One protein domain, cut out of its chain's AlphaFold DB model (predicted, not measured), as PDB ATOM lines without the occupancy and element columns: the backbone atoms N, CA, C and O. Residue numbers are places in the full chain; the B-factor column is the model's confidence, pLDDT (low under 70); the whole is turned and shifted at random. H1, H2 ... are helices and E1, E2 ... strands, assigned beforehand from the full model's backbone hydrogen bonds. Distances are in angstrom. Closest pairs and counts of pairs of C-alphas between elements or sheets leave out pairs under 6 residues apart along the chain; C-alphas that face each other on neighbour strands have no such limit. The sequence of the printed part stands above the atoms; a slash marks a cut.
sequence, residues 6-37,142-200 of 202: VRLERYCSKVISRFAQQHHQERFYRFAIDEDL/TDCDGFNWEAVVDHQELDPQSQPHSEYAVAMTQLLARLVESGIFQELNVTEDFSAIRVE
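Overview. This is residues 6 to 37 and 142 to 200 of the 202 residues of an uncharacterized protein of Vibrio nigripulchritudo FTn2 (UniProt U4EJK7). A ribbon of two parallel strands, E1 and E2, lies along one side of the model, and the long helix H3 packs on it with residues 169 to 180, mostly along E2, while the other long helix, H1, crosses H3 steeply. H2 sits at one end of H3, joined to it by the link of residues 157 to 166, which holds no named element, and the short H4 packs on H1 beyond the last residues of H3. The printed part has 91 residues, with four named helices and two named strands in the order H1, E1, H2, H3, H4, E2; the sheet's order is E1, E2, all parallel, and the class is mixed, helices and strands. The whole is compact, with a radius of gyration of the C-alphas of 14.1 A and spans of 41 by 29 by 19 A.

Along the chain. Begin at C-alpha 6, at (-29.050, 22.988, 56.361); from there H1, residues 6 to 22, runs 24.7 A to C-alpha 22 at (-53.147, 23.843, 51.054), with x falling almost the whole way. After it comes E1, residues 28 to 34, 16.6 A long, in which x climbs from -50.490 at C-alpha 28 to -36.662 at C-alpha 34. Past the cut, look for H2, residues 149 to 156, 10.8 A long, and then for H3, residues 167 to 182, 22.3 A long. H4 is residues 184 to 187, 5.9 A long. E2, residues 190 to 198, 18.0 A long, ends at C-alpha 198, at (-34.991, 9.393, 46.426); within it, look at Asp 193, where the strand bends by 95 degrees.

Arrangement. Start with the sheet: E1 and E2 are parallel neighbours, with 5 degrees between their directions. Find N 31 and O 195, 2.9 A apart and within hydrogen-bond range, and N 197 and O 31, also 2.9 A. C-alpha 28 faces C-alpha 190 at 4.6 A, but the next of E1, C-alpha 29, faces C-alpha 194 at 4.5 A, just past the bend of E2. From E2 go to H3: their closest C-alphas are those of Thr 173 and Arg 198, 6.9 A apart. The closest C-alphas of E1 and H3 are those of Ile 33 and Met 172, 7.4 A apart. H1 touches H3 with its residues 8 to 13 alone, at a steep tilt of 54 degrees, the same way; the closest C-alphas are those of Glu 9 and Leu 175, 6.3 A. With residues 13 to 20 alone H1 also touches H4, and there the closest C-alphas are those of Ala 20 and Glu 187, 6.1 A. H2 touches residues 167 to 169 of H3 alone, closest at the C-alphas of Ala 151 and Tyr 168, 5.7 A, and only just about perpendicular at 71 degrees. H3 and H4 are close but not clearly touching, with the C-alphas of Leu 179 and Phe 185 at 7.7 A. H1 and H2 are apart, and so are, for instance, H1 and E2. In H1, H2 and H3 every O i to N i+4 pair is within hydrogen-bond range; H4 is too short for such a pair.

Size, cuts and confidence. The two C-alphas farthest apart are those of Gln 25 and Asp 159, 41.5 A. Look for the cut after Leu 37: residues 38 to 141 are not printed, and C-alphas 37 and 142 are 9.5 A apart across it. Of the links that are printed whole, none is long: H1 to E1, H3 to H4 and H4 to E2 are tight, and H2 to H3 is short. The mean pLDDT of the printed part is 96.3, and no printed residue is under 70.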
ATOM      1  N   VAL A   6     -28.270  22.232  55.362       97.50
ATOM      2  CA  VAL A   6     -29.050  22.988  56.361       97.50
ATOM      3  C   VAL A   6     -30.009  23.944  55.661       97.50
ATOM      4  O   VAL A   6     -31.143  24.144  56.105       97.50
ATOM      5  N   ARG A   7     -29.557  24.555  54.564       97.88
ATOM      6  CA  ARG A   7     -30.388  25.442  53.754       97.88
ATOM      7  C   ARG A   7     -31.459  24.670  52.990       97.88
ATOM      8  O   ARG A   7     -32.616  25.091  53.033       97.88
ATOM      9  N   LEU A   8     -31.095  23.518  52.426       98.38
ATOM     10  CA  LEU A   8     -32.021  22.611  51.753       98.38
ATOM     11  C   LEU A   8     -33.100  22.106  52.711       98.38
ATOM     12  O   LEU A   8     -34.281  22.242  52.419       98.38
ATOM     13  N   GLU A   9     -32.719  21.614  53.891       98.44
ATOM     14  CA  GLU A   9     -33.669  21.156  54.910       98.44
ATOM     15  C   GLU A   9     -34.654  22.266  55.294       98.44
ATOM     16  O   GLU A   9     -35.865  22.061  55.280       98.44
ATOM     17  N   ARG A  10     -34.158  23.484  55.554       98.56
ATOM     18  CA  ARG A  10     -35.017  24.631  55.882       98.56
ATOM     19  C   ARG A  10     -35.992  24.966  54.753       98.56
ATOM     20  O   ARG A  10     -37.144  25.311  55.029       98.56
ATOM     21  N   TYR A  11     -35.522  24.929  53.508       98.56
ATOM     22  CA  TYR A  11     -36.352  25.181  52.335       98.56
ATOM     23  C   TYR A  11     -37.434  24.109  52.192       98.56
ATOM     24  O   TYR A  11     -38.616  24.457  52.185       98.56
ATOM     25  N   CYS A  12     -37.041  22.833  52.185       98.56
ATOM     26  CA  CYS A  12     -37.932  21.678  52.124       98.56
ATOM     27  C   CYS A  12     -39.004  21.741  53.215       98.56
ATOM     28  O   CYS A  12     -40.190  21.675  52.902       98.56
ATOM     29  N   SER A  13     -38.623  21.969  54.475       98.56
ATOM     30  CA  SER A  13     -39.593  22.062  55.568       98.56
ATOM     31  C   SER A  13     -40.598  23.189  55.351       98.56
ATOM     32  O   SER A  13     -41.800  22.988  55.483       98.56
ATOM     33  N   LYS A  14     -40.135  24.367  54.915       98.50
ATOM     34  CA  LYS A  14     -41.024  25.495  54.612       98.50
ATOM     35  C   LYS A  14     -42.027  25.161  53.501       98.50
ATOM     36  O   LYS A  14     -43.199  25.530  53.619       98.50
ATOM     37  N   VAL A  15     -41.581  24.544  52.405       98.56
ATOM     38  CA  VAL A  15     -42.467  24.242  51.270       98.56
ATOM     39  C   VAL A  15     -43.411  23.084  51.579       98.56
ATOM     40  O   VAL A  15     -44.582  23.183  51.225       98.56
ATOM     41  N   ILE A  16     -42.962  22.065  52.322       98.62
ATOM     42  CA  ILE A  16     -43.807  20.954  52.785       98.62
ATOM     43  C   ILE A  16     -44.890  21.466  53.740       98.62
ATOM     44  O   ILE A  16     -46.063  21.187  53.506       98.62
ATOM     45  N   SER A  17     -44.551  22.284  54.745       98.31
ATOM     46  CA  SER A  17     -45.551  22.875  55.653       98.31
ATOM     47  C   SER A  17     -46.602  23.693  54.904       98.31
ATOM     48  O   SER A  17     -47.801  23.605  55.171       98.31
ATOM     49  N   ARG A  18     -46.169  24.507  53.931       98.44
ATOM     50  CA  ARG A  18     -47.094  25.298  53.109       98.44
ATOM     51  C   ARG A  18     -48.005  24.397  52.279       98.44
ATOM     52  O   ARG A  18     -49.203  24.660  52.200       98.44
ATOM     53  N   PHE A  19     -47.439  23.362  51.668       98.44
ATOM     54  CA  PHE A  19     -48.178  22.399  50.866       98.44
ATOM     55  C   PHE A  19     -49.222  21.661  51.719       98.44
ATOM     56  O   PHE A  19     -50.395  21.613  51.354       98.44
ATOM     57  N   ALA A  20     -48.842  21.201  52.914       97.88
ATOM     58  CA  ALA A  20     -49.734  20.532  53.857       97.88
ATOM     59  C   ALA A  20     -50.973  21.372  54.213       97.88
ATOM     60  O   ALA A  20     -52.095  20.867  54.236       97.88
ATOM     61  N   GLN A  21     -50.800  22.683  54.412       97.25
ATOM     62  CA  GLN A  21     -51.913  23.598  54.689       97.25
ATOM     63  C   GLN A  21     -52.887  23.714  53.506       97.25
ATOM     64  O   GLN A  21     -54.104  23.790  53.697       97.25
ATOM     65  N   GLN A  22     -52.357  23.722  52.281       97.69
ATOM     66  CA  GLN A  22     -53.147  23.843  51.054       97.69
ATOM     67  C   GLN A  22     -53.903  22.550  50.718       97.69
ATOM     68  O   GLN A  22     -55.006  22.627  50.180       97.69
ATOM     69  N   HIS A  23     -53.356  21.394  51.101       97.44
ATOM     70  CA  HIS A  23     -53.849  20.070  50.714       97.44
ATOM     71  C   HIS A  23     -54.293  19.195  51.902       97.44
ATOM     72  O   HIS A  23     -54.250  17.971  51.842       97.44
ATOM     73  N   HIS A  24     -54.775  19.808  52.985       94.44
ATOM     74  CA  HIS A  24     -55.170  19.118  54.224       94.44
ATOM     75  C   HIS A  24     -56.321  18.098  54.076       94.44
ATOM     76  O   HIS A  24     -56.587  17.340  55.006       94.44
ATOM     77  N   GLN A  25     -57.037  18.104  52.947       96.50
ATOM     78  CA  GLN A  25     -58.143  17.177  52.662       96.50
ATOM     79  C   GLN A  25     -57.696  15.911  51.925       96.50
ATOM     80  O   GLN A  25     -58.453  14.945  51.878       96.50
ATOM     81  N   GLU A  26     -56.497  15.918  51.348       97.94
ATOM     82  CA  GLU A  26     -55.939  14.780  50.625       97.94
ATOM     83  C   GLU A  26     -55.140  13.887  51.566       97.94
ATOM     84  O   GLU A  26     -54.734  14.309  52.654       97.94
ATOM     85  N   ARG A  27     -54.912  12.640  51.150       98.25
ATOM     86  CA  ARG A  27     -54.137  11.681  51.930       98.25
ATOM     87  C   ARG A  27     -52.937  11.190  51.140       98.25
ATOM     88  O   ARG A  27     -53.074  10.491  50.139       98.25
ATOM     89  N   PHE A  28     -51.752  11.551  51.609       98.56
ATOM     90  CA  PHE A  28     -50.490  11.334  50.913       98.56
ATOM     91  C   PHE A  28     -49.896   9.975  51.242       98.56
ATOM     92  O   PHE A  28     -49.885   9.563  52.399       98.56
ATOM     93  N   TYR A  29     -49.380   9.287  50.227       97.94
ATOM     94  CA  TYR A  29     -48.790   7.959  50.408       97.94
ATOM     95  C   TYR A  29     -47.293   7.901  50.117       97.94
ATOM     96  O   TYR A  29     -46.614   6.965  50.546       97.94
ATOM     97  N   ARG A  30     -46.749   8.873  49.382       97.94
ATOM     98  CA  ARG A  30     -45.314   8.916  49.121       97.94
ATOM     99  C   ARG A  30     -44.827  10.330  48.855       97.94
ATOM    100  O   ARG A  30     -45.490  11.096  48.158       97.94
ATOM    101  N   PHE A  31     -43.662  10.631  49.412       98.56
ATOM    102  CA  PHE A  31     -42.815  11.765  49.065       98.56
ATOM    103  C   PHE A  31     -41.591  11.256  48.306       98.56
ATOM    104  O   PHE A  31     -41.033  10.214  48.660       98.56
ATOM    105  N   ALA A  32     -41.153  11.994  47.296       98.25
ATOM    106  CA  ALA A  32     -39.942  11.682  46.560       98.25
ATOM    107  C   ALA A  32     -39.100  12.937  46.308       98.25
ATOM    108  O   ALA A  32     -39.642  14.007  46.041       98.25
ATOM    109  N   ILE A  33     -37.780  12.779  46.393       97.88
ATOM    110  CA  ILE A  33     -36.820  13.691  45.767       97.88
ATOM    111  C   ILE A  33     -36.454  13.065  44.425       97.88
ATOM    112  O   ILE A  33     -35.885  11.972  44.396       97.88
ATOM    113  N   ASP A  34     -36.839  13.732  43.348       95.94
ATOM    114  CA  ASP A  34     -36.662  13.294  41.970       95.94
ATOM    115  C   ASP A  34     -35.797  14.337  41.256       95.94
ATOM    116  O   ASP A  34     -36.282  15.407  40.902       95.94
ATOM    117  N   GLU A  35     -34.492  14.072  41.171       94.00
ATOM    118  CA  GLU A  35     -33.472  15.075  40.826       94.00
ATOM    119  C   GLU A  35     -33.534  16.316  41.743       94.00
ATOM    120  O   GLU A  35     -33.278  16.238  42.949       94.00
ATOM    121  N   ASP A  36     -33.866  17.475  41.182       95.56
ATOM    122  CA  ASP A  36     -34.086  18.738  41.880       95.56
ATOM    123  C   ASP A  36     -35.547  18.926  42.323       95.56
ATOM    124  O   ASP A  36     -35.873  19.892  43.018       95.56
ATOM    125  N   LEU A  37     -36.450  18.023  41.948       97.62
ATOM    126  CA  LEU A  37     -37.877  18.147  42.204       97.62
ATOM    127  C   LEU A  37     -38.273  17.510  43.533       97.62
ATOM    128  O   LEU A  37     -37.898  16.388  43.876       97.62
ATOM    129  N   THR A 142     -32.999  24.709  44.290       96.25
ATOM    130  CA  THR A 142     -32.135  25.576  43.475       96.25
ATOM    131  C   THR A 142     -30.834  25.917  44.191       96.25
ATOM    132  O   THR A 142     -30.710  25.737  45.406       96.25
ATOM    133  N   ASP A 143     -29.863  26.478  43.470       94.06
ATOM    134  CA  ASP A 143     -28.599  26.947  44.058       94.06
ATOM    135  C   ASP A 143     -28.833  27.972  45.184       94.06
ATOM    136  O   ASP A 143     -28.110  28.015  46.184       94.06
ATOM    137  N   CYS A 144     -29.905  28.769  45.079       94.00
ATOM    138  CA  CYS A 144     -30.327  29.706  46.122       94.00
ATOM    139  C   CYS A 144     -30.731  29.005  47.427       94.00
ATOM    140  O   CYS A 144     -30.669  29.627  48.493       94.00
ATOM    141  N   ASP A 145     -31.126  27.738  47.351       94.12
ATOM    142  CA  ASP A 145     -31.551  26.896  48.467       94.12
ATOM    143  C   ASP A 145     -30.432  25.962  48.943       94.12
ATOM    144  O   ASP A 145     -30.606  25.264  49.938       94.12
ATOM    145  N   GLY A 146     -29.257  26.007  48.303       94.62
ATOM    146  CA  GLY A 146     -28.117  25.154  48.631       94.62
ATOM    147  C   GLY A 146     -28.009  23.888  47.784       94.62
ATOM    148  O   GLY A 146     -27.252  22.992  48.158       94.62
ATOM    149  N   PHE A 147     -28.767  23.799  46.689       96.50
ATOM    150  CA  PHE A 147     -28.625  22.743  45.691       96.50
ATOM    151  C   PHE A 147     -27.368  22.966  44.838       96.50
ATOM    152  O   PHE A 147     -26.835  24.074  44.800       96.50
ATOM    153  N   ASN A 148     -26.873  21.917  44.183       95.69
ATOM    154  CA  ASN A 148     -25.734  22.011  43.279       95.69
ATOM    155  C   ASN A 148     -26.006  21.190  42.016       95.69
ATOM    156  O   ASN A 148     -25.992  19.962  42.059       95.69
ATOM    157  N   TRP A 149     -26.226  21.888  40.903       93.00
ATOM    158  CA  TRP A 149     -26.496  21.270  39.605       93.00
ATOM    159  C   TRP A 149     -25.298  20.557  38.984       93.00
ATOM    160  O   TRP A 149     -25.487  19.540  38.325       93.00
ATOM    161  N   GLU A 150     -24.075  21.042  39.199       93.62
ATOM    162  CA  GLU A 150     -22.870  20.392  38.663       93.62
ATOM    163  C   GLU A 150     -22.747  18.963  39.209       93.62
ATOM    164  O   GLU A 150     -22.524  18.026  38.451       93.62
ATOM    165  N   ALA A 151     -23.033  18.769  40.500       93.81
ATOM    166  CA  ALA A 151     -23.028  17.448  41.122       93.81
ATOM    167  C   ALA A 151     -24.146  16.512  40.614       93.81
ATOM    168  O   ALA A 151     -24.006  15.294  40.733       93.81
ATOM    169  N   VAL A 152     -25.247  17.051  40.074       92.00
ATOM    170  CA  VAL A 152     -26.300  16.256  39.410       92.00
ATOM    171  C   VAL A 152     -25.825  15.796  38.035       92.00
ATOM    172  O   VAL A 152     -25.967  14.622  37.708       92.00
ATOM    173  N   VAL A 153     -25.213  16.696  37.261       92.56
ATOM    174  CA  VAL A 153     -24.637  16.365  35.949       92.56
ATOM    175  C   VAL A 153     -23.570  15.283  36.101       92.56
ATOM    176  O   VAL A 153     -23.654  14.251  35.443       92.56
ATOM    177  N   ASP A 154     -22.635  15.461  37.040       93.31
ATOM    178  CA  ASP A 154     -21.603  14.462  37.335       93.31
ATOM    179  C   ASP A 154     -22.216  13.108  37.719       93.31
ATOM    180  O   ASP A 154     -21.693  12.057  37.360       93.31
ATOM    181  N   HIS A 155     -23.329  13.117  38.455       93.75
ATOM    182  CA  HIS A 155     -24.030  11.906  38.864       93.75
ATOM    183  C   HIS A 155     -24.679  11.166  37.685       93.75
ATOM    184  O   HIS A 155     -24.555   9.945  37.609       93.75
ATOM    185  N   GLN A 156     -25.312  11.884  36.755       90.94
ATOM    186  CA  GLN A 156     -25.936  11.300  35.560       90.94
ATOM    187  C   GLN A 156     -24.907  10.678  34.598       90.94
ATOM    188  O   GLN A 156     -25.244   9.783  33.828       90.94
ATOM    189  N   GLU A 157     -23.646  11.115  34.646       92.94
ATOM    190  CA  GLU A 157     -22.559  10.534  33.846       92.94
ATOM    191  C   GLU A 157     -21.981   9.231  34.437       92.94
ATOM    192  O   GLU A 157     -21.201   8.540  33.772       92.94
ATOM    193  N   LEU A 158     -22.339   8.877  35.677       93.44
ATOM    194  CA  LEU A 158     -21.859   7.664  36.336       93.44
ATOM    195  C   LEU A 158     -22.638   6.424  35.899       93.44
ATOM    196  O   LEU A 158     -23.827   6.469  35.599       93.44
ATOM    197  N   ASP A 159     -21.967   5.272  35.952       93.38
ATOM    198  CA  ASP A 159     -22.633   3.987  35.786       93.38
ATOM    199  C   ASP A 159     -23.530   3.650  37.002       93.38
ATOM    200  O   ASP A 159     -23.255   4.115  38.118       93.38
ATOM    201  N   PRO A 160     -24.544   2.777  36.841       91.69
ATOM    202  CA  PRO A 160     -25.499   2.459  37.906       91.69
ATOM    203  C   PRO A 160     -24.887   1.909  39.204       91.69
ATOM    204  O   PRO A 160     -25.496   2.007  40.267       91.69
ATOM    205  N   GLN A 161     -23.685   1.316  39.168       92.25
ATOM    206  CA  GLN A 161     -23.025   0.826  40.387       92.25
ATOM    207  C   GLN A 161     -22.343   1.960  41.162       92.25
ATOM    208  O   GLN A 161     -22.176   1.865  42.379       92.25
ATOM    209  N   SER A 162     -21.961   3.033  40.468       93.62
ATOM    210  CA  SER A 162     -21.266   4.191  41.034       93.62
ATOM    211  C   SER A 162     -22.225   5.294  41.492       93.62
ATOM    212  O   SER A 162     -21.933   5.992  42.467       93.62
ATOM    213  N   GLN A 163     -23.386   5.431  40.844       92.25
ATOM    214  CA  GLN A 163     -24.407   6.442  41.152       92.25
ATOM    215  C   GLN A 163     -24.798   6.528  42.646       92.25
ATOM    216  O   GLN A 163     -24.764   7.644  43.185       92.25
ATOM    217  N   PRO A 164     -25.046   5.416  43.380       93.31
ATOM    218  CA  PRO A 164     -25.400   5.463  44.805       93.31
ATOM    219  C   PRO A 164     -24.320   6.065  45.714       93.31
ATOM    220  O   PRO A 164     -24.588   6.392  46.872       93.31
ATOM    221  N   HIS A 165     -23.088   6.183  45.214       94.31
ATOM    222  CA  HIS A 165     -21.932   6.711  45.935       94.31
ATOM    223  C   HIS A 165     -21.530   8.123  45.486       94.31
ATOM    224  O   HIS A 165     -20.584   8.689  46.036       94.31
ATOM    225  N   SER A 166     -22.239   8.692  44.509       95.12
ATOM    226  CA  SER A 166     -22.045  10.068  44.049       95.12
ATOM    227  C   SER A 166     -22.314  11.097  45.152       95.12
ATOM    228  O   SER A 166     -23.048  10.840  46.112       95.12
ATOM    229  N   GLU A 167     -21.756  12.300  45.000       95.25
ATOM    230  CA  GLU A 167     -22.004  13.390  45.946       95.25
ATOM    231  C   GLU A 167     -23.493  13.768  46.014       95.25
ATOM    232  O   GLU A 167     -24.013  13.969  47.113       95.25
ATOM    233  N   TYR A 168     -24.189  13.785  44.871       95.56
ATOM    234  CA  TYR A 168     -25.635  14.008  44.803       95.56
ATOM    235  C   TYR A 168     -26.420  12.941  45.578       95.56
ATOM    236  O   TYR A 168     -27.194  13.290  46.474       95.56
ATOM    237  N   ALA A 169     -26.193  11.649  45.305       95.44
ATOM    238  CA  ALA A 169     -26.934  10.573  45.964       95.44
ATOM    239  C   ALA A 169     -26.726  10.607  47.485       95.44
ATOM    240  O   ALA A 169     -27.690  10.554  48.250       95.44
ATOM    241  N   VAL A 170     -25.479  10.795  47.931       96.12
ATOM    242  CA  VAL A 170     -25.151  10.925  49.357       96.12
ATOM    243  C   VAL A 170     -25.854  12.134  49.979       96.12
ATOM    244  O   VAL A 170     -26.445  12.007  51.056       96.12
ATOM    245  N   ALA A 171     -25.824  13.296  49.321       97.12
ATOM    246  CA  ALA A 171     -26.449  14.513  49.826       97.12
ATOM    247  C   ALA A 171     -27.976  14.386  49.920       97.12
ATOM    248  O   ALA A 171     -28.550  14.723  50.957       97.12
ATOM    249  N   MET A 172     -28.641  13.863  48.887       97.25
ATOM    250  CA  MET A 172     -30.098  13.707  48.882       97.25
ATOM    251  C   MET A 172     -30.569  12.636  49.865       97.25
ATOM    252  O   MET A 172     -31.574  12.838  50.544       97.25
ATOM    253  N   THR A 173     -29.819  11.543  50.043       96.94
ATOM    254  CA  THR A 173     -30.098  10.566  51.108       96.94
ATOM    255  C   THR A 173     -29.985  11.203  52.495       96.94
ATOM    256  O   THR A 173     -30.844  10.971  53.348       96.94
ATOM    257  N   GLN A 174     -28.970  12.041  52.733       97.69
ATOM    258  CA  GLN A 174     -28.828  12.758  54.005       97.69
ATOM    259  C   GLN A 174     -29.937  13.795  54.219       97.69
ATOM    260  O   GLN A 174     -30.455  13.910  55.329       97.69
ATOM    261  N   LEU A 175     -30.322  14.535  53.176       98.19
ATOM    262  CA  LEU A 175     -31.442  15.474  53.227       98.19
ATOM    263  C   LEU A 175     -32.748  14.753  53.571       98.19
ATOM    264  O   LEU A 175     -33.462  15.178  54.477       98.19
ATOM    265  N   LEU A 176     -33.033  13.636  52.903       98.00
ATOM    266  CA  LEU A 176     -34.228  12.835  53.148       98.00
ATOM    267  C   LEU A 176     -34.280  12.318  54.591       98.00
ATOM    268  O   LEU A 176     -35.313  12.444  55.247       98.00
ATOM    269  N   ALA A 177     -33.159  11.803  55.110       98.12
ATOM    270  CA  ALA A 177     -33.058  11.357  56.498       98.12
ATOM    271  C   ALA A 177     -33.363  12.495  57.485       98.12
ATOM    272  O   ALA A 177     -34.170  12.315  58.394       98.12
ATOM    273  N   ARG A 178     -32.808  13.693  57.257       98.44
ATOM    274  CA  ARG A 178     -33.089  14.880  58.082       98.44
ATOM    275  C   ARG A 178     -34.558  15.280  58.055       98.44
ATOM    276  O   ARG A 178     -35.126  15.580  59.100       98.44
ATOM    277  N   LEU A 179     -35.198  15.250  56.886       98.38
ATOM    278  CA  LEU A 179     -36.626  15.551  56.772       98.38
ATOM    279  C   LEU A 179     -37.467  14.543  57.563       98.38
ATOM    280  O   LEU A 179     -38.333  14.955  58.333       98.38
ATOM    281  N   VAL A 180     -37.172  13.246  57.454       97.69
ATOM    282  CA  VAL A 180     -37.846  12.204  58.246       97.69
ATOM    283  C   VAL A 180     -37.636  12.425  59.750       97.69
ATOM    284  O   VAL A 180     -38.607  12.438  60.505       97.69
ATOM    285  N   GLU A 181     -36.395  12.656  60.184       98.06
ATOM    286  CA  GLU A 181     -36.044  12.887  61.594       98.06
ATOM    287  C   GLU A 181     -36.668  14.165  62.168       98.06
ATOM    288  O   GLU A 181     -37.040  14.194  63.341       98.06
ATOM    289  N   SER A 182     -36.836  15.208  61.348       97.44
ATOM    290  CA  SER A 182     -37.468  16.468  61.758       97.44
ATOM    291  C   SER A 182     -38.960  16.324  62.085       97.44
ATOM    292  O   SER A 182     -39.535  17.196  62.735       97.44
ATOM    293  N   GLY A 183     -39.600  15.241  61.627       97.25
ATOM    294  CA  GLY A 183     -41.035  15.021  61.786       97.25
ATOM    295  C   GLY A 183     -41.910  15.884  60.874       97.25
ATOM    296  O   GLY A 183     -43.123  15.885  61.060       97.25
ATOM    297  N   ILE A 184     -41.346  16.579  59.878       98.06
ATOM    298  CA  ILE A 184     -42.096  17.489  58.993       98.06
ATOM    299  C   ILE A 184     -43.297  16.823  58.305       98.06
ATOM    300  O   ILE A 184     -44.344  17.440  58.126       98.06
ATOM    301  N   PHE A 185     -43.185  15.536  57.966       98.12
ATOM    302  CA  PHE A 185     -44.263  14.791  57.315       98.12
ATOM    303  C   PHE A 185     -45.479  14.551  58.226       98.12
ATOM    304  O   PHE A 185     -46.536  14.197  57.719       98.12
ATOM    305  N   GLN A 186     -45.378  14.791  59.540       96.56
ATOM    306  CA  GLN A 186     -46.524  14.750  60.463       96.56
ATOM    307  C   GLN A 186     -47.518  15.894  60.221       96.56
ATOM    308  O   GLN A 186     -48.656  15.820  60.677       96.56
ATOM    309  N   GLU A 187     -47.104  16.951  59.516       97.56
ATOM    310  CA  GLU A 187     -48.016  18.016  59.092       97.56
ATOM    311  C   GLU A 187     -48.928  17.573  57.938       97.56
ATOM    312  O   GLU A 187     -49.988  18.163  57.734       97.56
ATOM    313  N   LEU A 188     -48.537  16.533  57.193       97.81
ATOM    314  CA  LEU A 188     -49.345  15.947  56.130       97.81
ATOM    315  C   LEU A 188     -50.327  14.924  56.712       97.81
ATOM    316  O   LEU A 188     -50.006  14.153  57.616       97.81
ATOM    317  N   ASN A 189     -51.517  14.850  56.124       97.94
ATOM    318  CA  ASN A 189     -52.395  13.701  56.311       97.94
ATOM    319  C   ASN A 189     -51.843  12.534  55.479       97.94
ATOM    320  O   ASN A 189     -51.951  12.547  54.254       97.94
ATOM    321  N   VAL A 190     -51.207  11.559  56.127       98.25
ATOM    322  CA  VAL A 190     -50.496  10.460  55.455       98.25
ATOM    323  C   VAL A 190     -51.197   9.109  55.616       98.25
ATOM    324  O   VAL A 190     -51.967   8.897  56.553       98.25
ATOM    325  N   THR A 191     -50.944   8.180  54.694       98.06
ATOM    326  CA  THR A 191     -51.353   6.774  54.832       98.06
ATOM    327  C   THR A 191     -50.463   6.018  55.826       98.06
ATOM    328  O   THR A 191     -49.365   6.456  56.162       98.06
ATOM    329  N   GLU A 192     -50.921   4.851  56.296       96.94
ATOM    330  CA  GLU A 192     -50.131   3.984  57.191       96.94
ATOM    331  C   GLU A 192     -48.839   3.476  56.531       96.94
ATOM    332  O   GLU A 192     -47.829   3.288  57.205       96.94
ATOM    333  N   ASP A 193     -48.864   3.277  55.212       96.38
ATOM    334  CA  ASP A 193     -47.740   2.830  54.386       96.38
ATOM    335  C   ASP A 193     -46.922   3.991  53.793       96.38
ATOM    336  O   ASP A 193     -46.185   3.798  52.822       96.38
ATOM    337  N   PHE A 194     -47.057   5.204  54.343       98.00
ATOM    338  CA  PHE A 194     -46.358   6.372  53.818       98.00
ATOM    339  C   PHE A 194     -44.842   6.169  53.792       98.00
ATOM    340  O   PHE A 194     -44.231   5.705  54.756       98.00
ATOM    341  N   SER A 195     -44.221   6.563  52.681       96.69
ATOM    342  CA  SER A 195     -42.775   6.454  52.482       96.69
ATOM    343  C   SER A 195     -42.180   7.732  51.899       96.69
ATOM    344  O   SER A 195     -42.831   8.464  51.158       96.69
ATOM    345  N   ALA A 196     -40.919   7.993  52.229       97.69
ATOM    346  CA  ALA A 196     -40.124   9.066  51.649       97.69
ATOM    347  C   ALA A 196     -38.933   8.420  50.931       97.69
ATOM    348  O   ALA A 196     -38.247   7.596  51.539       97.69
ATOM    349  N   ILE A 197     -38.706   8.746  49.657       96.81
ATOM    350  CA  ILE A 197     -37.658   8.121  48.835       96.81
ATOM    351  C   ILE A 197     -36.849   9.155  48.043       96.81
ATOM    352  O   ILE A 197     -37.268  10.299  47.877       96.81
ATOM    353  N   ARG A 198     -35.689   8.735  47.537       95.25
ATOM    354  CA  ARG A 198     -34.991   9.393  46.426       95.25
ATOM    355  C   ARG A 198     -35.202   8.531  45.183       95.25
ATOM    356  O   ARG A 198     -35.089   7.310  45.292       95.25
ATOM    357  N   VAL A 199     -35.504   9.153  44.052       93.06
ATOM    358  CA  VAL A 199     -35.596   8.478  42.754       93.06
ATOM    359  C   VAL A 199     -34.211   8.426  42.118       93.06
ATOM    360  O   VAL A 199     -33.429   9.372  42.239       93.06
ATOM    361  N   GLU A 200     -33.907   7.291  41.498       87.06
ATOM    362  CA  GLU A 200     -32.749   7.111  40.628       87.06
ATOM    363  C   GLU A 200     -33.258   6.924  39.202       87.06
ATOM    364  O   GLU A 200     -34.237   6.195  39.010       87.06
TER     365      GLU A 200